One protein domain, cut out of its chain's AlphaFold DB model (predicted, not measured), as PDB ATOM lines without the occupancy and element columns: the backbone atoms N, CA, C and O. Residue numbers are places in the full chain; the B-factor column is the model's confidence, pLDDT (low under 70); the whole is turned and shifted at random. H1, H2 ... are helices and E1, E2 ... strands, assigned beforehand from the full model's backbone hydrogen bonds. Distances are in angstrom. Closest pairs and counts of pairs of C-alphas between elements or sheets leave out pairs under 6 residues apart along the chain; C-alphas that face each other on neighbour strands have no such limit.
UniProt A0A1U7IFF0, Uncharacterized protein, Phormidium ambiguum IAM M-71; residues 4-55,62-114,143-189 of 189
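AT A GLANCE: This is residues 4 to 55, 62 to 114 and 143 to 189 of the 189 residues of an uncharacterized protein of Phormidium ambiguum IAM M-71 (UniProt A0A1U7IFF0). A small, strongly twisted three-stranded sheet is covered on one face by residues 76 to 88 of the long helix H2; H1 lies side by side with H2, and the longest helix, H3, stands free. The printed part has 152 residues, in order H1 E1 E2 E3 H2 H3, mostly helix; the antiparallel sheet runs E1 E2 E3. It is extended, radius of gyration of the C-alphas 25.2 A, spanning 84 by 66 by 33 A.

HOW THE PARTS SIT: Look first at the hairpin of E1, residues 28 to 36, and E2, residues 42 to 50: N 31 and O 47 are within hydrogen-bond range, 2.9 A. Beside E2 find antiparallel E3, residues 65 to 71, with N 48 and O 68 at 2.8 A. H2, residues 76 to 114, is on the sheet, making two layers, a helix on one face; the closest C-alphas of E3 and H2 are those of Leu 70 and Tyr 78, 5.0 A. H2 touches H1, residues 4 to 19, with residues 87 to 101 alone, closest at C-alphas Ile 14 and Ile 91, 5.7 A, a shallow tilt of 14 degrees, opposite ways. H3, residues 143 to 187, is apart from both. In H1, H2 and H3 every O i to N i+4 pair is within range.

IN THESE COORDINATES: Find C-alpha 4 at (20.583, 27.693, -14.493), where H1 begins. H2 spans 57.2 A, H3 66.4 A to C-alpha 187 at (-27.430, 60.143, -17.595).

THE WHOLE: Residues 56 to 61 and 115 to 142 are not printed; the C-alpha gaps are 6.2 A and 26.4 A. Confidence is under 70 at residues 53 to 55, 62, 114 and 188 to 189.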
ATOM      1  N   ALA A   4      21.427  26.533 -14.767       86.44
ATOM      2  CA  ALA A   4      20.583  27.693 -14.493       86.44
ATOM      3  C   ALA A   4      20.215  28.438 -15.786       86.44
ATOM      4  O   ALA A   4      19.036  28.698 -16.038       86.44
ATOM      5  N   ALA A   5      21.192  28.692 -16.662       90.75
ATOM      6  CA  ALA A   5      20.951  29.305 -17.970       90.75
ATOM      7  C   ALA A   5      20.011  28.463 -18.861       90.75
ATOM      8  O   ALA A   5      19.160  29.002 -19.577       90.75
ATOM      9  N   HIS A   6      20.119  27.131 -18.798       90.81
ATOM     10  CA  HIS A   6      19.222  26.238 -19.535       90.81
ATOM     11  C   HIS A   6      17.787  26.311 -18.993       90.81
ATOM     12  O   HIS A   6      16.843  26.465 -19.770       90.81
ATOM     13  N   ILE A   7      17.609  26.274 -17.669       90.75
ATOM     14  CA  ILE A   7      16.292  26.429 -17.038       90.75
ATOM     15  C   ILE A   7      15.656  27.774 -17.427       90.75
ATOM     16  O   ILE A   7      14.492  27.798 -17.832       90.75
ATOM     17  N   ALA A   8      16.420  28.872 -17.397       92.25
ATOM     18  CA  ALA A   8      15.938  30.192 -17.811       92.25
ATOM     19  C   ALA A   8      15.448  30.206 -19.272       92.25
ATOM     20  O   ALA A   8      14.383  30.747 -19.573       92.25
ATOM     21  N   THR A   9      16.174  29.535 -20.172       95.44
ATOM     22  CA  THR A   9      15.782  29.408 -21.586       95.44
ATOM     23  C   THR A   9      14.451  28.663 -21.743       95.44
ATOM     24  O   THR A   9      13.609  29.057 -22.549       95.44
ATOM     25  N   LEU A  10      14.220  27.601 -20.962       93.06
ATOM     26  CA  LEU A  10      12.961  26.847 -20.998       93.06
ATOM     27  C   LEU A  10      11.780  27.678 -20.476       93.06
ATOM     28  O   LEU A  10      10.690  27.603 -21.046       93.06
ATOM     29  N   TYR A  11      11.984  28.499 -19.442       94.62
ATOM     30  CA  TYR A  11      10.958  29.438 -18.974       94.62
ATOM     31  C   TYR A  11      10.609  30.480 -20.040       94.62
ATOM     32  O   TYR A  11       9.429  30.706 -20.301       94.62
ATOM     33  N   GLN A  12      11.611  31.030 -20.728       96.12
ATOM     34  CA  GLN A  12      11.381  31.957 -21.837       96.12
ATOM     35  C   GLN A  12      10.579  31.302 -22.976       96.12
ATOM     36  O   GLN A  12       9.703  31.927 -23.570       96.12
ATOM     37  N   GLN A  13      10.834  30.025 -23.277       95.12
ATOM     38  CA  GLN A  13      10.047  29.284 -24.268       95.12
ATOM     39  C   GLN A  13       8.589  29.089 -23.836       95.12
ATOM     40  O   GLN A  13       7.691  29.185 -24.674       95.12
ATOM     41  N   ILE A  14       8.335  28.834 -22.547       94.19
ATOM     42  CA  ILE A  14       6.968  28.755 -22.008       94.19
ATOM     43  C   ILE A  14       6.256  30.098 -22.192       94.19
ATOM     44  O   ILE A  14       5.161  30.119 -22.754       94.19
ATOM     45  N   GLU A  15       6.898  31.204 -21.817       95.44
ATOM     46  CA  GLU A  15       6.341  32.555 -21.959       95.44
ATOM     47  C   GLU A  15       6.010  32.886 -23.424       95.44
ATOM     48  O   GLU A  15       4.924  33.378 -23.738       95.44
ATOM     49  N   GLN A  16       6.898  32.527 -24.357       96.12
ATOM     50  CA  GLN A  16       6.643  32.690 -25.790       96.12
ATOM     51  C   GLN A  16       5.422  31.889 -26.261       96.12
ATOM     52  O   GLN A  16       4.654  32.378 -27.091       96.12
ATOM     53  N   ILE A  17       5.225  30.667 -25.760       94.00
ATOM     54  CA  ILE A  17       4.057  29.844 -26.107       94.00
ATOM     55  C   ILE A  17       2.775  30.454 -25.529       94.00
ATOM     56  O   ILE A  17       1.752  30.475 -26.217       94.00
ATOM     57  N   GLU A  18       2.816  30.968 -24.302       93.31
ATOM     58  CA  GLU A  18       1.679  31.642 -23.663       93.31
ATOM     59  C   GLU A  18       1.297  32.934 -24.403       93.31
ATOM     60  O   GLU A  18       0.112  33.191 -24.639       93.31
ATOM     61  N   ALA A  19       2.285  33.688 -24.892       94.94
ATOM     62  CA  ALA A  19       2.068  34.896 -25.687       94.94
ATOM     63  C   ALA A  19       1.399  34.628 -27.053       94.94
ATOM     64  O   ALA A  19       0.716  35.500 -27.593       94.94
ATOM     65  N   GLN A  20       1.528  33.420 -27.617       93.56
ATOM     66  CA  GLN A  20       0.875  33.049 -28.886       93.56
ATOM     67  C   GLN A  20      -0.654  32.938 -28.781       93.56
ATOM     68  O   GLN A  20      -1.339  32.809 -29.805       93.56
ATOM     69  N   GLY A  21      -1.205  32.924 -27.566       92.88
ATOM     70  CA  GLY A  21      -2.637  32.980 -27.309       92.88
ATOM     71  C   GLY A  21      -3.112  31.934 -26.307       92.88
ATOM     72  O   GLY A  21      -2.328  31.275 -25.638       92.88
ATOM     73  N   GLU A  22      -4.432  31.757 -26.238       94.31
ATOM     74  CA  GLU A  22      -5.084  30.952 -25.200       94.31
ATOM     75  C   GLU A  22      -4.476  29.546 -25.045       94.31
ATOM     76  O   GLU A  22      -4.303  28.804 -26.022       94.31
ATOM     77  N   VAL A  23      -4.196  29.182 -23.794       95.44
ATOM     78  CA  VAL A  23      -3.741  27.856 -23.376       95.44
ATOM     79  C   VAL A  23      -4.920  27.122 -22.749       95.44
ATOM     80  O   VAL A  23      -5.623  27.652 -21.890       95.44
ATOM     81  N   ALA A  24      -5.161  25.885 -23.183       94.00
ATOM     82  CA  ALA A  24      -6.280  25.113 -22.664       94.00
ATOM     83  C   ALA A  24      -6.077  24.766 -21.182       94.00
ATOM     84  O   ALA A  24      -4.977  24.408 -20.760       94.00
ATOM     85  N   ALA A  25      -7.168  24.780 -20.411       90.62
ATOM     86  CA  ALA A  25      -7.145  24.385 -19.006       90.62
ATOM     87  C   ALA A  25      -6.610  22.952 -18.807       90.62
ATOM     88  O   ALA A  25      -6.662  22.096 -19.707       90.62
ATOM     89  N   ALA A  26      -6.115  22.675 -17.601       88.44
ATOM     90  CA  ALA A  26      -5.656  21.346 -17.220       88.44
ATOM     91  C   ALA A  26      -6.766  20.295 -17.407       88.44
ATOM     92  O   ALA A  26      -7.947  20.579 -17.234       88.44
ATOM     93  N   ASN A  27      -6.382  19.068 -17.768       89.38
ATOM     94  CA  ASN A  27      -7.295  17.927 -17.923       89.38
ATOM     95  C   ASN A  27      -8.482  18.164 -18.878       89.38
ATOM     96  O   ASN A  27      -9.559  17.599 -18.693       89.38
ATOM     97  N   THR A  28      -8.283  18.981 -19.913       93.38
ATOM     98  CA  THR A  28      -9.248  19.162 -21.004       93.38
ATOM     99  C   THR A  28      -8.879  18.330 -22.232       93.38
ATOM    100  O   THR A  28      -7.697  18.142 -22.540       93.38
ATOM    101  N   TRP A  29      -9.878  17.822 -22.951       95.19
ATOM    102  CA  TRP A  29      -9.687  17.094 -24.213       95.19
ATOM    103  C   TRP A  29     -10.869  17.302 -25.152       95.19
ATOM    104  O   TRP A  29     -11.956  17.696 -24.733       95.19
ATOM    105  N   ILE A  30     -10.676  17.016 -26.436       96.19
ATOM    106  CA  ILE A  30     -11.756  17.067 -27.419       96.19
ATOM    107  C   ILE A  30     -12.327  15.663 -27.600       96.19
ATOM    108  O   ILE A  30     -11.599  14.710 -27.862       96.19
ATOM    109  N   SER A  31     -13.643  15.540 -27.465       96.44
ATOM    110  CA  SER A  31     -14.397  14.313 -27.726       96.44
ATOM    111  C   SER A  31     -15.229  14.494 -28.989       96.44
ATOM    112  O   SER A  31     -15.831  15.551 -29.190       96.44
ATOM    113  N   SER A  32     -15.281  13.463 -29.830       96.00
ATOM    114  CA  SER A  32     -16.215  13.388 -30.951       96.00
ATOM    115  C   SER A  32     -17.479  12.619 -30.575       96.00
ATOM    116  O   SER A  32     -17.430  11.689 -29.770       96.00
ATOM    117  N   PHE A  33     -18.600  12.964 -31.197       94.06
ATOM    118  CA  PHE A  33     -19.822  12.169 -31.180       94.06
ATOM    119  C   PHE A  33     -20.465  12.167 -32.565       94.06
ATOM    120  O   PHE A  33     -20.277  13.094 -33.357       94.06
ATOM    121  N   VAL A  34     -21.201  11.099 -32.854       95.50
ATOM    122  CA  VAL A  34     -21.774  10.842 -34.172       95.50
ATOM    123  C   VAL A  34     -23.290  10.971 -34.092       95.50
ATOM    124  O   VAL A  34     -23.916  10.387 -33.212       95.50
ATOM    125  N   VAL A  35     -23.874  11.739 -35.008       93.50
ATOM    126  CA  VAL A  35     -25.324  11.889 -35.158       93.50
ATOM    127  C   VAL A  35     -25.747  11.149 -36.429       93.50
ATOM    128  O   VAL A  35     -25.374  11.582 -37.527       93.50
ATOM    129  N   PRO A  36     -26.475  10.025 -36.310       93.88
ATOM    130  CA  PRO A  36     -26.950   9.277 -37.465       93.88
ATOM    131  C   PRO A  36     -28.066  10.041 -38.186       93.88
ATOM    132  O   PRO A  36     -28.830  10.789 -37.575       93.88
ATOM    133  N   LYS A  37     -28.173   9.837 -39.500       92.56
ATOM    134  CA  LYS A  37     -29.285  10.322 -40.323       92.56
ATOM    135  C   LYS A  37     -30.170   9.166 -40.790       92.56
ATOM    136  O   LYS A  37     -29.662   8.061 -40.978       92.56
ATOM    137  N   PRO A  38     -31.443   9.440 -41.131       89.94
ATOM    138  CA  PRO A  38     -32.356   8.436 -41.687       89.94
ATOM    139  C   PRO A  38     -31.858   7.756 -42.972       89.94
ATOM    140  O   PRO A  38     -32.245   6.637 -43.267       89.94
ATOM    141  N   ASN A  39     -30.976   8.410 -43.735       91.00
ATOM    142  CA  ASN A  39     -30.429   7.890 -44.992       91.00
ATOM    143  C   ASN A  39     -29.127   7.081 -44.830       91.00
ATOM    144  O   ASN A  39     -28.371   6.950 -45.792       91.00
ATOM    145  N   GLY A  40     -28.802   6.630 -43.615       90.25
ATOM    146  CA  GLY A  40     -27.589   5.856 -43.322       90.25
ATOM    147  C   GLY A  40     -26.287   6.666 -43.287       90.25
ATOM    148  O   GLY A  40     -25.243   6.141 -42.902       90.25
ATOM    149  N   LYS A  41     -26.311   7.958 -43.639       93.44
ATOM    150  CA  LYS A  41     -25.158   8.859 -43.461       93.44
ATOM    151  C   LYS A  41     -25.072   9.322 -42.005       93.44
ATOM    152  O   LYS A  41     -26.050   9.271 -41.266       93.44
ATOM    153  N   HIS A  42     -23.921   9.844 -41.596       93.38
ATOM    154  CA  HIS A  42     -23.735  10.380 -40.250       93.38
ATOM    155  C   HIS A  42     -22.983  11.711 -40.258       93.38
ATOM    156  O   HIS A  42     -22.205  12.003 -41.167       93.38
ATOM    157  N   TYR A  43     -23.237  12.532 -39.242       93.25
ATOM    158  CA  TYR A  43     -22.444  13.719 -38.953       93.25
ATOM    159  C   TYR A  43     -21.555  13.471 -37.744       93.25
ATOM    160  O   TYR A  43     -22.029  12.980 -36.724       93.25
ATOM    161  N   THR A  44     -20.291  13.873 -37.839       95.56
ATOM    162  CA  THR A  44     -19.372  13.872 -36.700       95.56
ATOM    163  C   THR A  44     -19.229  15.284 -36.167       95.56
ATOM    164  O   THR A  44     -18.856  16.212 -36.895       95.56
ATOM    165  N   TYR A  45     -19.498  15.430 -34.879       96.56
ATOM    166  CA  TYR A  45     -19.349  16.679 -34.161       96.56
ATOM    167  C   TYR A  45     -18.384  16.520 -33.000       96.56
ATOM    168  O   TYR A  45     -18.124  15.416 -32.527       96.56
ATOM    169  N   TYR A  46     -17.854  17.644 -32.542       97.75
ATOM    170  CA  TYR A  46     -16.817  17.718 -31.535       97.75
ATOM    171  C   TYR A  46     -17.261  18.611 -30.383       97.75
ATOM    172  O   TYR A  46     -17.970  19.608 -30.557       97.75
ATOM    173  N   ARG A  47     -16.807  18.255 -29.188       96.56
ATOM    174  CA  ARG A  47     -17.052  18.976 -27.940       96.56
ATOM    175  C   ARG A  47     -15.778  19.008 -27.110       96.56
ATOM    176  O   ARG A  47     -15.011  18.046 -27.120       96.56
ATOM    177  N   LEU A  48     -15.566  20.109 -26.405       96.31
ATOM    178  CA  LEU A  48     -14.508  20.225 -25.417       96.31
ATOM    179  C   LEU A  48     -15.015  19.636 -24.103       96.31
ATOM    180  O   LEU A  48     -16.079  20.018 -23.610       96.31
ATOM    181  N   MET A  49     -14.252  18.707 -23.558       95.06
ATOM    182  CA  MET A  49     -14.505  18.031 -22.297       95.06
ATOM    183  C   MET A  49     -13.478  18.483 -21.264       95.06
ATOM    184  O   MET A  49     -12.353  18.844 -21.611       95.06
ATOM    185  N   GLU A  50     -13.869  18.427 -20.001       92.19
ATOM    186  CA  GLU A  50     -13.026  18.721 -18.850       92.19
ATOM    187  C   GLU A  50     -13.225  17.632 -17.794       92.19
ATOM    188  O   GLU A  50     -14.356  17.205 -17.522       92.19
ATOM    189  N   ALA A  51     -12.125  17.149 -17.215       87.06
ATOM    190  CA  ALA A  51     -12.208  16.218 -16.099       87.06
ATOM    191  C   ALA A  51     -12.826  16.934 -14.897       87.06
ATOM    192  O   ALA A  51     -12.405  18.030 -14.533       87.06
ATOM    193  N   ALA A  52     -13.808  16.309 -14.252       78.38
ATOM    194  CA  ALA A  52     -14.304  16.838 -12.993       78.38
ATOM    195  C   ALA A  52     -13.228  16.687 -11.899       78.38
ATOM    196  O   ALA A  52     -12.489  15.694 -11.897       78.38
ATOM    197  N   PRO A  53     -13.144  17.638 -10.950       68.31
ATOM    198  CA  PRO A  53     -12.282  17.480  -9.789       68.31
ATOM    199  C   PRO A  53     -12.676  16.208  -9.029       68.31
ATOM    200  O   PRO A  53     -13.858  15.852  -8.957       68.31
ATOM    201  N   LYS A  54     -11.682  15.497  -8.480       63.97
ATOM    202  CA  LYS A  54     -11.936  14.320  -7.642       63.97
ATOM    203  C   LYS A  54     -12.842  14.745  -6.483       63.97
ATOM    204  O   LYS A  54     -12.525  15.686  -5.764       63.97
ATOM    205  N   SER A  55     -13.981  14.072  -6.329       60.25
ATOM    206  CA  SER A  55     -14.873  14.282  -5.189       60.25
ATOM    207  C   SER A  55     -14.135  13.855  -3.919       60.25
ATOM    208  O   SER A  55     -13.770  12.686  -3.780       60.25
ATOM    209  N   GLY A  62     -15.234  11.769 -10.545       64.06
ATOM    210  CA  GLY A  62     -16.125  12.798 -11.061       64.06
ATOM    211  C   GLY A  62     -16.350  12.578 -12.558       64.06
ATOM    212  O   GLY A  62     -15.392  12.443 -13.319       64.06
ATOM    213  N   VAL A  63     -17.613  12.525 -12.980       75.38
ATOM    214  CA  VAL A  63     -17.971  12.338 -14.392       75.38
ATOM    215  C   VAL A  63     -17.457  13.532 -15.198       75.38
ATOM    216  O   VAL A  63     -17.677  14.681 -14.813       75.38
ATOM    217  N   ALA A  64     -16.773  13.256 -16.310       84.94
ATOM    218  CA  ALA A  64     -16.286  14.277 -17.233       84.94
ATOM    219  C   ALA A  64     -17.423  15.210 -17.666       84.94
ATOM    220  O   ALA A  64     -18.496  14.754 -18.068       84.94
ATOM    221  N   LYS A  65     -17.181  16.519 -17.612       89.25
ATOM    222  CA  LYS A  65     -18.181  17.526 -17.973       89.25
ATOM    223  C   LYS A  65     -17.875  18.091 -19.351       89.25
ATOM    224  O   LYS A  65     -16.720  18.322 -19.704       89.25
ATOM    225  N   MET A  66     -18.921  18.314 -20.139       92.00
ATOM    226  CA  MET A  66     -18.792  19.055 -21.387       92.00
ATOM    227  C   MET A  66     -18.634  20.538 -21.056       92.00
ATOM    228  O   MET A  66     -19.520  21.126 -20.442       92.00
ATOM    229  N   LYS A  67     -17.523  21.134 -21.484       92.31
ATOM    230  CA  LYS A  67     -17.245  22.561 -21.303       92.31
ATOM    231  C   LYS A  67     -17.924  23.395 -22.380       92.31
ATOM    232  O   LYS A  67     -18.598  24.373 -22.080       92.31
ATOM    233  N   CYS A  68     -17.758  23.008 -23.643       93.81
ATOM    234  CA  CYS A  68     -18.401  23.698 -24.754       93.81
ATOM    235  C   CYS A  68     -18.542  22.813 -25.994       93.81
ATOM    236  O   CYS A  68     -17.806  21.846 -26.203       93.81
ATOM    237  N   TYR A  69     -19.495  23.177 -26.847       96.56
ATOM    238  CA  TYR A  69     -19.670  22.562 -28.153       96.56
ATOM    239  C   TYR A  69     -18.771  23.233 -29.201       96.56
ATOM    240  O   TYR A  69     -18.763  24.461 -29.332       96.56
ATOM    241  N   LEU A  70     -18.030  22.426 -29.965       96.62
ATOM    242  CA  LEU A  70     -17.064  22.902 -30.961       96.62
ATOM    243  C   LEU A  70     -17.594  22.800 -32.396       96.62
ATOM    244  O   LEU A  70     -17.060  23.461 -33.282       96.62
ATOM    245  N   GLY A  71     -18.650  22.026 -32.649       95.56
ATOM    246  CA  GLY A  71     -19.185  21.840 -33.999       95.56
ATOM    247  C   GLY A  71     -18.382  20.820 -34.802       95.56
ATOM    248  O   GLY A  71     -18.017  19.775 -34.282       95.56
ATOM    249  N   THR A  72     -18.137  21.086 -36.083       96.00
ATOM    250  CA  THR A  72     -17.382  20.181 -36.969       96.00
ATOM    251  C   THR A  72     -15.878  20.461 -36.909       96.00
ATOM    252  O   THR A  72     -15.456  21.530 -36.474       96.00
ATOM    253  N   ALA A  73     -15.049  19.545 -37.421       94.44
ATOM    254  CA  ALA A  73     -13.588  19.709 -37.456       94.44
ATOM    255  C   ALA A  73     -13.117  20.955 -38.235       94.44
ATOM    256  O   ALA A  73     -12.018  21.465 -38.027       94.44
ATOM    257  N   LYS A  74     -13.946  21.464 -39.153       95.44
ATOM    258  CA  LYS A  74     -13.629  22.657 -39.950       95.44
ATOM    259  C   LYS A  74     -13.959  23.961 -39.220       95.44
ATOM    260  O   LYS A  74     -13.564  25.022 -39.702       95.44
ATOM    261  N   SER A  75     -14.672  23.905 -38.093       96.12
ATOM    262  CA  SER A  75     -15.121  25.105 -37.397       96.12
ATOM    263  C   SER A  75     -13.937  25.893 -36.805       96.12
ATOM    264  O   SER A  75     -12.957  25.299 -36.336       96.12
ATOM    265  N   PRO A  76     -14.020  27.236 -36.749       96.81
ATOM    266  CA  PRO A  76     -13.009  28.044 -36.070       96.81
ATOM    267  C   PRO A  76     -12.860  27.683 -34.585       96.81
ATOM    268  O   PRO A  76     -11.747  27.675 -34.067       96.81
ATOM    269  N   LYS A  77     -13.963  27.329 -33.908       96.12
ATOM    270  CA  LYS A  77     -13.961  26.918 -32.492       96.12
ATOM    271  C   LYS A  77     -13.130  25.655 -32.272       96.12
ATOM    272  O   LYS A  77     -12.318  25.619 -31.354       96.12
ATOM    273  N   TYR A  78     -13.293  24.652 -33.135       96.88
ATOM    274  CA  TYR A  78     -12.523  23.412 -33.068       96.88
ATOM    275  C   TYR A  78     -11.028  23.672 -33.266       96.88
ATOM    276  O   TYR A  78     -10.217  23.231 -32.455       96.88
ATOM    277  N   LYS A  79     -10.663  24.443 -34.299       97.25
ATOM    278  CA  LYS A  79      -9.258  24.775 -34.585       97.25
ATOM    279  C   LYS A  79      -8.597  25.543 -33.437       97.25
ATOM    280  O   LYS A  79      -7.475  25.215 -33.060       97.25
ATOM    281  N   ARG A  80      -9.300  26.520 -32.850       96.75
ATOM    282  CA  ARG A  80      -8.813  27.269 -31.679       96.75
ATOM    283  C   ARG A  80      -8.602  26.356 -30.469       96.75
ATOM    284  O   ARG A  80      -7.537  26.406 -29.869       96.75
ATOM    285  N   ALA A  81      -9.563  25.481 -30.162       96.31
ATOM    286  CA  ALA A  81      -9.446  24.534 -29.051       96.31
ATOM    287  C   ALA A  81      -8.291  23.535 -29.251       96.31
ATOM    288  O   ALA A  81      -7.538  23.266 -28.319       96.31
ATOM    289  N   MET A  82      -8.114  23.024 -30.474       96.88
ATOM    290  CA  MET A  82      -6.977  22.172 -30.837       96.88
ATOM    291  C   MET A  82      -5.639  22.884 -30.606       96.88
ATOM    292  O   MET A  82      -4.752  22.316 -29.973       96.88
ATOM    293  N   ALA A  83      -5.506  24.130 -31.071       97.06
ATOM    294  CA  ALA A  83      -4.295  24.924 -30.869       97.06
ATOM    295  C   ALA A  83      -4.027  25.192 -29.378       97.06
ATOM    296  O   ALA A  83      -2.906  25.004 -28.915       97.06
ATOM    297  N   ALA A  84      -5.058  25.543 -28.604       96.56
ATOM    298  CA  ALA A  84      -4.935  25.777 -27.167       96.56
ATOM    299  C   ALA A  84      -4.478  24.521 -26.399       96.56
ATOM    300  O   ALA A  84      -3.653  24.612 -25.486       96.56
ATOM    301  N   ILE A  85      -4.972  23.336 -26.780       96.00
ATOM    302  CA  ILE A  85      -4.524  22.053 -26.216       96.00
ATOM    303  C   ILE A  85      -3.080  21.746 -26.625       96.00
ATOM    304  O   ILE A  85      -2.304  21.268 -25.797       96.00
ATOM    305  N   ALA A  86      -2.703  22.026 -27.875       96.62
ATOM    306  CA  ALA A  86      -1.338  21.821 -28.350       96.62
ATOM    307  C   ALA A  86      -0.334  22.676 -27.560       96.62
ATOM    308  O   ALA A  86       0.640  22.125 -27.047       96.62
ATOM    309  N   ARG A  87      -0.626  23.970 -27.361       97.38
ATOM    310  CA  ARG A  87       0.188  24.868 -26.520       97.38
ATOM    311  C   ARG A  87       0.333  24.336 -25.100       97.38
ATOM    312  O   ARG A  87       1.444  24.193 -24.605       97.38
ATOM    313  N   ARG A  88      -0.780  23.942 -24.469       96.50
ATOM    314  CA  ARG A  88      -0.761  23.336 -23.127       96.50
ATOM    315  C   ARG A  88       0.162  22.117 -23.072       96.50
ATOM    316  O   ARG A  88       0.920  21.966 -22.120       96.50
ATOM    317  N   ASN A  89       0.095  21.233 -24.065       95.75
ATOM    318  CA  ASN A  89       0.936  20.037 -24.099       95.75
ATOM    319  C   ASN A  89       2.421  20.389 -24.258       95.75
ATOM    320  O   ASN A  89       3.252  19.763 -23.604       95.75
ATOM    321  N   GLN A  90       2.752  21.388 -25.078       96.75
ATOM    322  CA  GLN A  90       4.126  21.884 -25.214       96.75
ATOM    323  C   GLN A  90       4.644  22.433 -23.882       96.75
ATOM    324  O   GLN A  90       5.693  21.995 -23.417       96.75
ATOM    325  N   ILE A  91       3.862  23.290 -23.217       95.12
ATOM    326  CA  ILE A  91       4.195  23.821 -21.887       95.12
ATOM    327  C   ILE A  91       4.430  22.672 -20.900       95.12
ATOM    328  O   ILE A  91       5.449  22.642 -20.225       95.12
ATOM    329  N   GLN A  92       3.554  21.663 -20.870       95.62
ATOM    330  CA  GLN A  92       3.721  20.505 -19.983       95.62
ATOM    331  C   GLN A  92       5.018  19.721 -20.227       95.62
ATOM    332  O   GLN A  92       5.583  19.181 -19.275       95.62
ATOM    333  N   VAL A  93       5.477  19.617 -21.476       96.56
ATOM    334  CA  VAL A  93       6.763  18.979 -21.797       96.56
ATOM    335  C   VAL A  93       7.916  19.816 -21.248       96.56
ATOM    336  O   VAL A  93       8.760  19.270 -20.537       96.56
ATOM    337  N   LEU A  94       7.909  21.127 -21.495       95.00
ATOM    338  CA  LEU A  94       8.944  22.044 -21.005       95.00
ATOM    339  C   LEU A  94       8.991  22.069 -19.472       95.00
ATOM    340  O   LEU A  94      10.052  21.904 -18.879       95.00
ATOM    341  N   THR A  95       7.838  22.135 -18.802       94.75
ATOM    342  CA  THR A  95       7.764  22.068 -17.335       94.75
ATOM    343  C   THR A  95       8.331  20.757 -16.786       94.75
ATOM    344  O   THR A  95       8.939  20.746 -15.716       94.75
ATOM    345  N   LYS A  96       8.153  19.627 -17.485       95.56
ATOM    346  CA  LYS A  96       8.776  18.358 -17.074       95.56
ATOM    347  C   LYS A  96      10.295  18.403 -17.214       95.56
ATOM    348  O   LYS A  96      10.972  17.889 -16.329       95.56
ATOM    349  N   GLN A  97      10.812  19.007 -18.281       94.50
ATOM    350  CA  GLN A  97      12.254  19.173 -18.481       94.50
ATOM    351  C   GLN A  97      12.865  20.060 -17.394       94.50
ATOM    352  O   GLN A  97      13.857  19.664 -16.790       94.50
ATOM    353  N   ILE A  98      12.220  21.185 -17.068       94.38
ATOM    354  CA  ILE A  98      12.627  22.065 -15.962       94.38
ATOM    355  C   ILE A  98      12.737  21.267 -14.658       94.38
ATOM    356  O   ILE A  98      13.805  21.220 -14.055       94.38
ATOM    357  N   LYS A  99      11.683  20.528 -14.285       93.62
ATOM    358  CA  LYS A  99      11.685  19.701 -13.066       93.62
ATOM    359  C   LYS A  99      12.798  18.653 -13.040       93.62
ATOM    360  O   LYS A  99      13.308  18.321 -11.975       93.62
ATOM    361  N   GLN A 100      13.146  18.082 -14.194       94.38
ATOM    362  CA  GLN A 100      14.245  17.124 -14.290       94.38
ATOM    363  C   GLN A 100      15.598  17.803 -14.065       94.38
ATOM    364  O   GLN A 100      16.411  17.265 -13.317       94.38
ATOM    365  N   LEU A 101      15.823  18.973 -14.665       91.56
ATOM    366  CA  LEU A 101      17.054  19.747 -14.488       91.56
ATOM    367  C   LEU A 101      17.213  20.233 -13.041       91.56
ATOM    368  O   LEU A 101      18.280  20.062 -12.461       91.56
ATOM    369  N   GLU A 102      16.142  20.737 -12.427       90.94
ATOM    370  CA  GLU A 102      16.126  21.128 -11.009       90.94
ATOM    371  C   GLU A 102      16.467  19.942 -10.092       90.94
ATOM    372  O   GLU A 102      17.259  20.064  -9.158       90.94
ATOM    373  N   ALA A 103      15.914  18.759 -10.380       90.88
ATOM    374  CA  ALA A 103      16.210  17.554  -9.613       90.88
ATOM    375  C   ALA A 103      17.666  17.081  -9.770       90.88
ATOM    376  O   ALA A 103      18.198  16.460  -8.848       90.88
ATOM    377  N   LEU A 104      18.300  17.332 -10.919       88.94
ATOM    378  CA  LEU A 104      19.721  17.046 -11.130       88.94
ATOM    379  C   LEU A 104      20.596  18.038 -10.362       88.94
ATOM    380  O   LEU A 104      21.448  17.595  -9.596       88.94
ATOM    381  N   ALA A 105      20.311  19.338 -10.465       87.06
ATOM    382  CA  ALA A 105      21.030  20.376  -9.730       87.06
ATOM    383  C   ALA A 105      20.998  20.126  -8.210       87.06
ATOM    384  O   ALA A 105      22.033  20.148  -7.545       87.06
ATOM    385  N   LEU A 106      19.831  19.757  -7.665       86.69
ATOM    386  CA  LEU A 106      19.690  19.435  -6.240       86.69
ATOM    387  C   LEU A 106      20.501  18.194  -5.822       86.69
ATOM    388  O   LEU A 106      20.942  18.085  -4.677       86.69
ATOM    389  N   LYS A 107      20.669  17.212  -6.715       87.19
ATOM    390  CA  LYS A 107      21.496  16.027  -6.434       87.19
ATOM    391  C   LYS A 107      22.978  16.376  -6.425       87.19
ATOM    392  O   LYS A 107      23.683  15.882  -5.549       87.19
ATOM    393  N   GLU A 108      23.426  17.205  -7.362       83.25
ATOM    394  CA  GLU A 108      24.809  17.686  -7.426       83.25
ATOM    395  C   GLU A 108      25.164  18.476  -6.162       83.25
ATOM    396  O   GLU A 108      26.156  18.167  -5.504       83.25
ATOM    397  N   GLU A 109      24.295  19.393  -5.731       78.94
ATOM    398  CA  GLU A 109      24.481  20.165  -4.496       78.94
ATOM    399  C   GLU A 109      24.577  19.264  -3.254       78.94
ATOM    400  O   GLU A 109      25.477  19.418  -2.426       78.94
ATOM    401  N   LYS A 110      23.705  18.252  -3.144       78.94
ATOM    402  CA  LYS A 110      23.759  17.275  -2.043       78.94
ATOM    403  C   LYS A 110      25.029  16.430  -2.056       78.94
ATOM    404  O   LYS A 110      25.529  16.093  -0.986       78.94
ATOM    405  N   GLN A 111      25.541  16.063  -3.229       75.31
ATOM    406  CA  GLN A 111      26.792  15.309  -3.345       75.31
ATOM    407  C   GLN A 111      27.999  16.163  -2.952       75.31
ATOM    408  O   GLN A 111      28.870  15.673  -2.236       75.31
ATOM    409  N   ILE A 112      28.014  17.443  -3.331       74.00
ATOM    410  CA  ILE A 112      29.040  18.404  -2.902       74.00
ATOM    411  C   ILE A 112      28.976  18.603  -1.379       74.00
ATOM    412  O   ILE A 112      30.001  18.517  -0.702       74.00
ATOM    413  N   ALA A 113      27.780  18.783  -0.810       71.44
ATOM    414  CA  ALA A 113      27.597  18.928   0.635       71.44
ATOM    415  C   ALA A 113      28.010  17.664   1.415       71.44
ATOM    416  O   ALA A 113      28.662  17.769   2.450       71.44
ATOM    417  N   ALA A 114      27.694  16.468   0.907       68.06
ATOM    418  CA  ALA A 114      28.095  15.202   1.523       68.06
ATOM    419  C   ALA A 114      29.612  14.958   1.434       68.06
ATOM    420  O   ALA A 114      30.207  14.489   2.401       68.06
ATOM    421  N   ARG A 143      34.574  39.652  -1.206       74.50
ATOM    422  CA  ARG A 143      34.117  40.630  -2.202       74.50
ATOM    423  C   ARG A 143      32.969  40.121  -3.072       74.50
ATOM    424  O   ARG A 143      32.030  40.872  -3.298       74.50
ATOM    425  N   GLU A 144      33.017  38.873  -3.528       80.62
ATOM    426  CA  GLU A 144      31.939  38.266  -4.322       80.62
ATOM    427  C   GLU A 144      30.657  38.142  -3.489       80.62
ATOM    428  O   GLU A 144      29.571  38.444  -3.974       80.62
ATOM    429  N   TRP A 145      30.784  37.822  -2.197       82.06
ATOM    430  CA  TRP A 145      29.656  37.857  -1.260       82.06
ATOM    431  C   TRP A 145      29.054  39.253  -1.091       82.06
ATOM    432  O   TRP A 145      27.833  39.398  -1.088       82.06
ATOM    433  N   GLN A 146      29.889  40.289  -0.975       90.31
ATOM    434  CA  GLN A 146      29.401  41.671  -0.909       90.31
ATOM    435  C   GLN A 146      28.688  42.087  -2.195       90.31
ATOM    436  O   GLN A 146      27.656  42.754  -2.125       90.31
ATOM    437  N   GLN A 147      29.201  41.666  -3.351       90.44
ATOM    438  CA  GLN A 147      28.587  41.963  -4.640       90.44
ATOM    439  C   GLN A 147      27.220  41.282  -4.782       90.44
ATOM    440  O   GLN A 147      26.244  41.949  -5.115       90.44
ATOM    441  N   LEU A 148      27.111  39.997  -4.431       87.88
ATOM    442  CA  LEU A 148      25.832  39.277  -4.442       87.88
ATOM    443  C   LEU A 148      24.814  39.887  -3.469       87.88
ATOM    444  O   LEU A 148      23.634  40.010  -3.797       87.88
ATOM    445  N   GLN A 149      25.262  40.322  -2.289       85.56
ATOM    446  CA  GLN A 149      24.400  41.017  -1.331       85.56
ATOM    447  C   GLN A 149      23.868  42.339  -1.911       85.56
ATOM    448  O   GLN A 149      22.707  42.695  -1.706       85.56
ATOM    449  N   GLN A 150      24.712  43.065  -2.646       91.69
ATOM    450  CA  GLN A 150      24.334  44.315  -3.297       91.69
ATOM    451  C   GLN A 150      23.340  44.079  -4.439       91.69
ATOM    452  O   GLN A 150      22.350  44.805  -4.534       91.69
ATOM    453  N   GLU A 151      23.553  43.048  -5.258       91.88
ATOM    454  CA  GLU A 151      22.632  42.661  -6.332       91.88
ATOM    455  C   GLU A 151      21.259  42.244  -5.783       91.88
ATOM    456  O   GLU A 151      20.227  42.674  -6.304       91.88
ATOM    457  N   LEU A 152      21.222  41.489  -4.680       92.75
ATOM    458  CA  LEU A 152      19.968  41.128  -4.008       92.75
ATOM    459  C   LEU A 152      19.202  42.354  -3.503       92.75
ATOM    460  O   LEU A 152      17.980  42.421  -3.651       92.75
ATOM    461  N   ASN A 153      19.906  43.335  -2.938       92.50
ATOM    462  CA  ASN A 153      19.277  44.571  -2.475       92.50
ATOM    463  C   ASN A 153      18.692  45.373  -3.646       92.50
ATOM    464  O   ASN A 153      17.538  45.790  -3.574       92.50
ATOM    465  N   GLN A 154      19.438  45.509  -4.747       93.19
ATOM    466  CA  GLN A 154      18.959  46.187  -5.957       93.19
ATOM    467  C   GLN A 154      17.725  45.497  -6.548       93.19
ATOM    468  O   GLN A 154      16.758  46.158  -6.933       93.19
ATOM    469  N   LEU A 155      17.724  44.162  -6.587       94.12
ATOM    470  CA  LEU A 155      16.586  43.392  -7.083       94.12
ATOM    471  C   LEU A 155      15.346  43.582  -6.199       94.12
ATOM    472  O   LEU A 155      14.228  43.709  -6.709       94.12
ATOM    473  N   ASN A 156      15.534  43.628  -4.881       92.88
ATOM    474  CA  ASN A 156      14.447  43.849  -3.934       92.88
ATOM    475  C   ASN A 156      13.846  45.256  -4.087       92.88
ATOM    476  O   ASN A 156      12.625  45.399  -4.150       92.88
ATOM    477  N   GLU A 157      14.687  46.283  -4.232       93.44
ATOM    478  CA  GLU A 157      14.249  47.661  -4.497       93.44
ATOM    479  C   GLU A 157      13.466  47.765  -5.810       93.44
ATOM    480  O   GLU A 157      12.364  48.316  -5.839       93.44
ATOM    481  N   HIS A 158      13.980  47.169  -6.887       94.62
ATOM    482  CA  HIS A 158      13.295  47.155  -8.179       94.62
ATOM    483  C   HIS A 158      11.936  46.439  -8.103       94.62
ATOM    484  O   HIS A 158      10.942  46.890  -8.676       94.62
ATOM    485  N   THR A 159      11.856  45.350  -7.336       91.94
ATOM    486  CA  THR A 159      10.598  44.623  -7.120       91.94
ATOM    487  C   THR A 159       9.574  45.483  -6.377       91.94
ATOM    488  O   THR A 159       8.402  45.505  -6.753       91.94
ATOM    489  N   GLN A 160      10.003  46.239  -5.363       93.12
ATOM    490  CA  GLN A 160       9.124  47.169  -4.650       93.12
ATOM    491  C   GLN A 160       8.608  48.285  -5.565       93.12
ATOM    492  O   GLN A 160       7.422  48.610  -5.516       93.12
ATOM    493  N   GLN A 161       9.457  48.818  -6.448       94.44
ATOM    494  CA  GLN A 161       9.044  49.825  -7.431       94.44
ATOM    495  C   GLN A 161       7.975  49.290  -8.390       94.44
ATOM    496  O   GLN A 161       6.979  49.967  -8.639       94.44
ATOM    497  N   LEU A 162       8.128  48.061  -8.890       95.50
ATOM    498  CA  LEU A 162       7.121  47.438  -9.755       95.50
ATOM    499  C   LEU A 162       5.781  47.235  -9.038       95.50
ATOM    500  O   LEU A 162       4.726  47.473  -9.626       95.50
ATOM    501  N   ILE A 163       5.814  46.819  -7.770       95.81
ATOM    502  CA  ILE A 163       4.602  46.676  -6.952       95.81
ATOM    503  C   ILE A 163       3.900  48.028  -6.797       95.81
ATOM    504  O   ILE A 163       2.679  48.104  -6.944       95.81
ATOM    505  N   GLU A 164       4.659  49.094  -6.549       95.12
ATOM    506  CA  GLU A 164       4.114  50.444  -6.417       95.12
ATOM    507  C   GLU A 164       3.461  50.925  -7.721       95.12
ATOM    508  O   GLU A 164       2.317  51.378  -7.706       95.12
ATOM    509  N   VAL A 165       4.115  50.727  -8.869       96.81
ATOM    510  CA  VAL A 165       3.542  51.063 -10.187       96.81
ATOM    511  C   VAL A 165       2.240  50.296 -10.442       96.81
ATOM    512  O   VAL A 165       1.249  50.878 -10.885       96.81
ATOM    513  N   LEU A 166       2.198  49.001 -10.115       93.00
ATOM    514  CA  LEU A 166       0.981  48.193 -10.257       93.00
ATOM    515  C   LEU A 166      -0.154  48.677  -9.346       93.00
ATOM    516  O   LEU A 166      -1.322  48.656  -9.750       93.00
ATOM    517  N   ASN A 167       0.166  49.120  -8.131       94.94
ATOM    518  CA  ASN A 167      -0.817  49.690  -7.213       94.94
ATOM    519  C   ASN A 167      -1.359  51.028  -7.734       94.94
ATOM    520  O   ASN A 167      -2.572  51.245  -7.697       94.94
ATOM    521  N   GLN A 168      -0.494  51.882  -8.285       94.62
ATOM    522  CA  GLN A 168      -0.895  53.148  -8.907       94.62
ATOM    523  C   GLN A 168      -1.801  52.922 -10.121       94.62
ATOM    524  O   GLN A 168      -2.850  53.563 -10.236       94.62
ATOM    525  N   GLU A 169      -1.471  51.961 -10.990       94.00
ATOM    526  CA  GLU A 169      -2.346  51.591 -12.106       94.00
ATOM    527  C   GLU A 169      -3.711  51.091 -11.627       94.00
ATOM    528  O   GLU A 169      -4.741  51.443 -12.208       94.00
ATOM    529  N   ARG A 170      -3.742  50.268 -10.571       94.19
ATOM    530  CA  ARG A 170      -5.001  49.776 -10.005       94.19
ATOM    531  C   ARG A 170      -5.857  50.932  -9.491       94.19
ATOM    532  O   ARG A 170      -7.025  51.012  -9.867       94.19
ATOM    533  N   ALA A 171      -5.270  51.842  -8.718       94.25
ATOM    534  CA  ALA A 171      -5.964  53.021  -8.207       94.25
ATOM    535  C   ALA A 171      -6.509  53.899  -9.348       94.25
ATOM    536  O   ALA A 171      -7.658  54.341  -9.305       94.25
ATOM    537  N   HIS A 172      -5.728  54.086 -10.416       95.62
ATOM    538  CA  HIS A 172      -6.170  54.834 -11.591       95.62
ATOM    539  C   HIS A 172      -7.365  54.166 -12.296       95.62
ATOM    540  O   HIS A 172      -8.339  54.835 -12.649       95.62
ATOM    541  N   ARG A 173      -7.343  52.835 -12.461       93.75
ATOM    542  CA  ARG A 173      -8.463  52.079 -13.055       93.75
ATOM    543  C   ARG A 173      -9.722  52.129 -12.193       93.75
ATOM    544  O   ARG A 173     -10.828  52.225 -12.731       93.75
ATOM    545  N   GLU A 174      -9.573  52.070 -10.875       96.00
ATOM    546  CA  GLU A 174     -10.688  52.209  -9.936       96.00
ATOM    547  C   GLU A 174     -11.309  53.608 -10.020       96.00
ATOM    548  O   GLU A 174     -12.531  53.714 -10.134       96.00
ATOM    549  N   ALA A 175     -10.490  54.662 -10.085       94.94
ATOM    550  CA  ALA A 175     -10.959  56.035 -10.273       94.94
ATOM    551  C   ALA A 175     -11.737  56.207 -11.591       94.94
ATOM    552  O   ALA A 175     -12.863  56.707 -11.579       94.94
ATOM    553  N   MET A 176     -11.204  55.704 -12.713       94.94
ATOM    554  CA  MET A 176     -11.919  55.720 -14.000       94.94
ATOM    555  C   MET A 176     -13.251  54.966 -13.928       94.94
ATOM    556  O   MET A 176     -14.257  55.393 -14.492       94.94
ATOM    557  N   THR A 177     -13.283  53.836 -13.220       94.75
ATOM    558  CA  THR A 177     -14.515  53.055 -13.055       94.75
ATOM    559  C   THR A 177     -15.555  53.837 -12.254       94.75
ATOM    560  O   THR A 177     -16.721  53.875 -12.652       94.75
ATOM    561  N   GLN A 178     -15.144  54.498 -11.169       94.94
ATOM    562  CA  GLN A 178     -16.023  55.351 -10.366       94.94
ATOM    563  C   GLN A 178     -16.594  56.509 -11.193       94.94
ATOM    564  O   GLN A 178     -17.802  56.754 -11.148       94.94
ATOM    565  N   GLU A 179     -15.772  57.159 -12.015       94.19
ATOM    566  CA  GLU A 179     -16.215  58.229 -12.914       94.19
ATOM    567  C   GLU A 179     -17.219  57.728 -13.964       94.19
ATOM    568  O   GLU A 179     -18.281  58.317 -14.159       94.19
ATOM    569  N   ILE A 180     -16.968  56.572 -14.585       92.38
ATOM    570  CA  ILE A 180     -17.931  55.961 -15.514       92.38
ATOM    571  C   ILE A 180     -19.256  55.658 -14.802       92.38
ATOM    572  O   ILE A 180     -20.331  55.855 -15.377       92.38
ATOM    573  N   THR A 181     -19.211  55.169 -13.559       93.44
ATOM    574  CA  THR A 181     -20.436  54.893 -12.796       93.44
ATOM    575  C   THR A 181     -21.194  56.162 -12.416       93.44
ATOM    576  O   THR A 181     -22.423  56.163 -12.514       93.44
ATOM    577  N   SER A 182     -20.505  57.250 -12.055       92.88
ATOM    578  CA  SER A 182     -21.149  58.527 -11.728       92.88
ATOM    579  C   SER A 182     -21.788  59.164 -12.966       92.88
ATOM    580  O   SER A 182     -22.941  59.593 -12.900       92.88
ATOM    581  N   LEU A 183     -21.113  59.122 -14.120       92.44
ATOM    582  CA  LEU A 183     -21.660  59.585 -15.399       92.44
ATOM    583  C   LEU A 183     -22.896  58.779 -15.817       92.44
ATOM    584  O   LEU A 183     -23.907  59.362 -16.204       92.44
ATOM    585  N   LYS A 184     -22.863  57.446 -15.680       90.56
ATOM    586  CA  LYS A 184     -24.040  56.595 -15.934       90.56
ATOM    587  C   LYS A 184     -25.211  56.928 -15.008       90.56
ATOM    588  O   LYS A 184     -26.348  56.938 -15.465       90.56
ATOM    589  N   ALA A 185     -24.947  57.208 -13.731       90.31
ATOM    590  CA  ALA A 185     -25.983  57.608 -12.780       90.31
ATOM    591  C   ALA A 185     -26.575  58.994 -13.102       90.31
ATOM    592  O   ALA A 185     -27.765  59.211 -12.880       90.31
ATOM    593  N   ALA A 186     -25.771  59.913 -13.646       86.12
ATOM    594  CA  ALA A 186     -26.220  61.239 -14.068       86.12
ATOM    595  C   ALA A 186     -27.055  61.212 -15.364       86.12
ATOM    596  O   ALA A 186     -28.024  61.953 -15.464       86.12
ATOM    597  N   LEU A 187     -26.708  60.342 -16.323       81.62
ATOM    598  CA  LEU A 187     -27.430  60.143 -17.595       81.62
ATOM    599  C   LEU A 187     -28.702  59.284 -17.472       81.62
ATOM    600  O   LEU A 187     -29.505  59.247 -18.397       81.62
ATOM    601  N   GLY A 188     -28.863  58.555 -16.364       65.31
ATOM    602  CA  GLY A 188     -30.045  57.738 -16.066       65.31
ATOM    603  C   GLY A 188     -31.209  58.501 -15.419       65.31
ATOM    604  O   GLY A 188     -32.119  57.858 -14.895       65.31
ATOM    605  N   LYS A 189     -31.163  59.837 -15.413       50.16
ATOM    606  CA  LYS A 189     -32.254  60.751 -15.043       50.16
ATOM    607  C   LYS A 189     -32.695  61.533 -16.272       50.16
ATOM    608  O   LYS A 189     -33.903  61.838 -16.337       50.16
TER     609      LYS A 189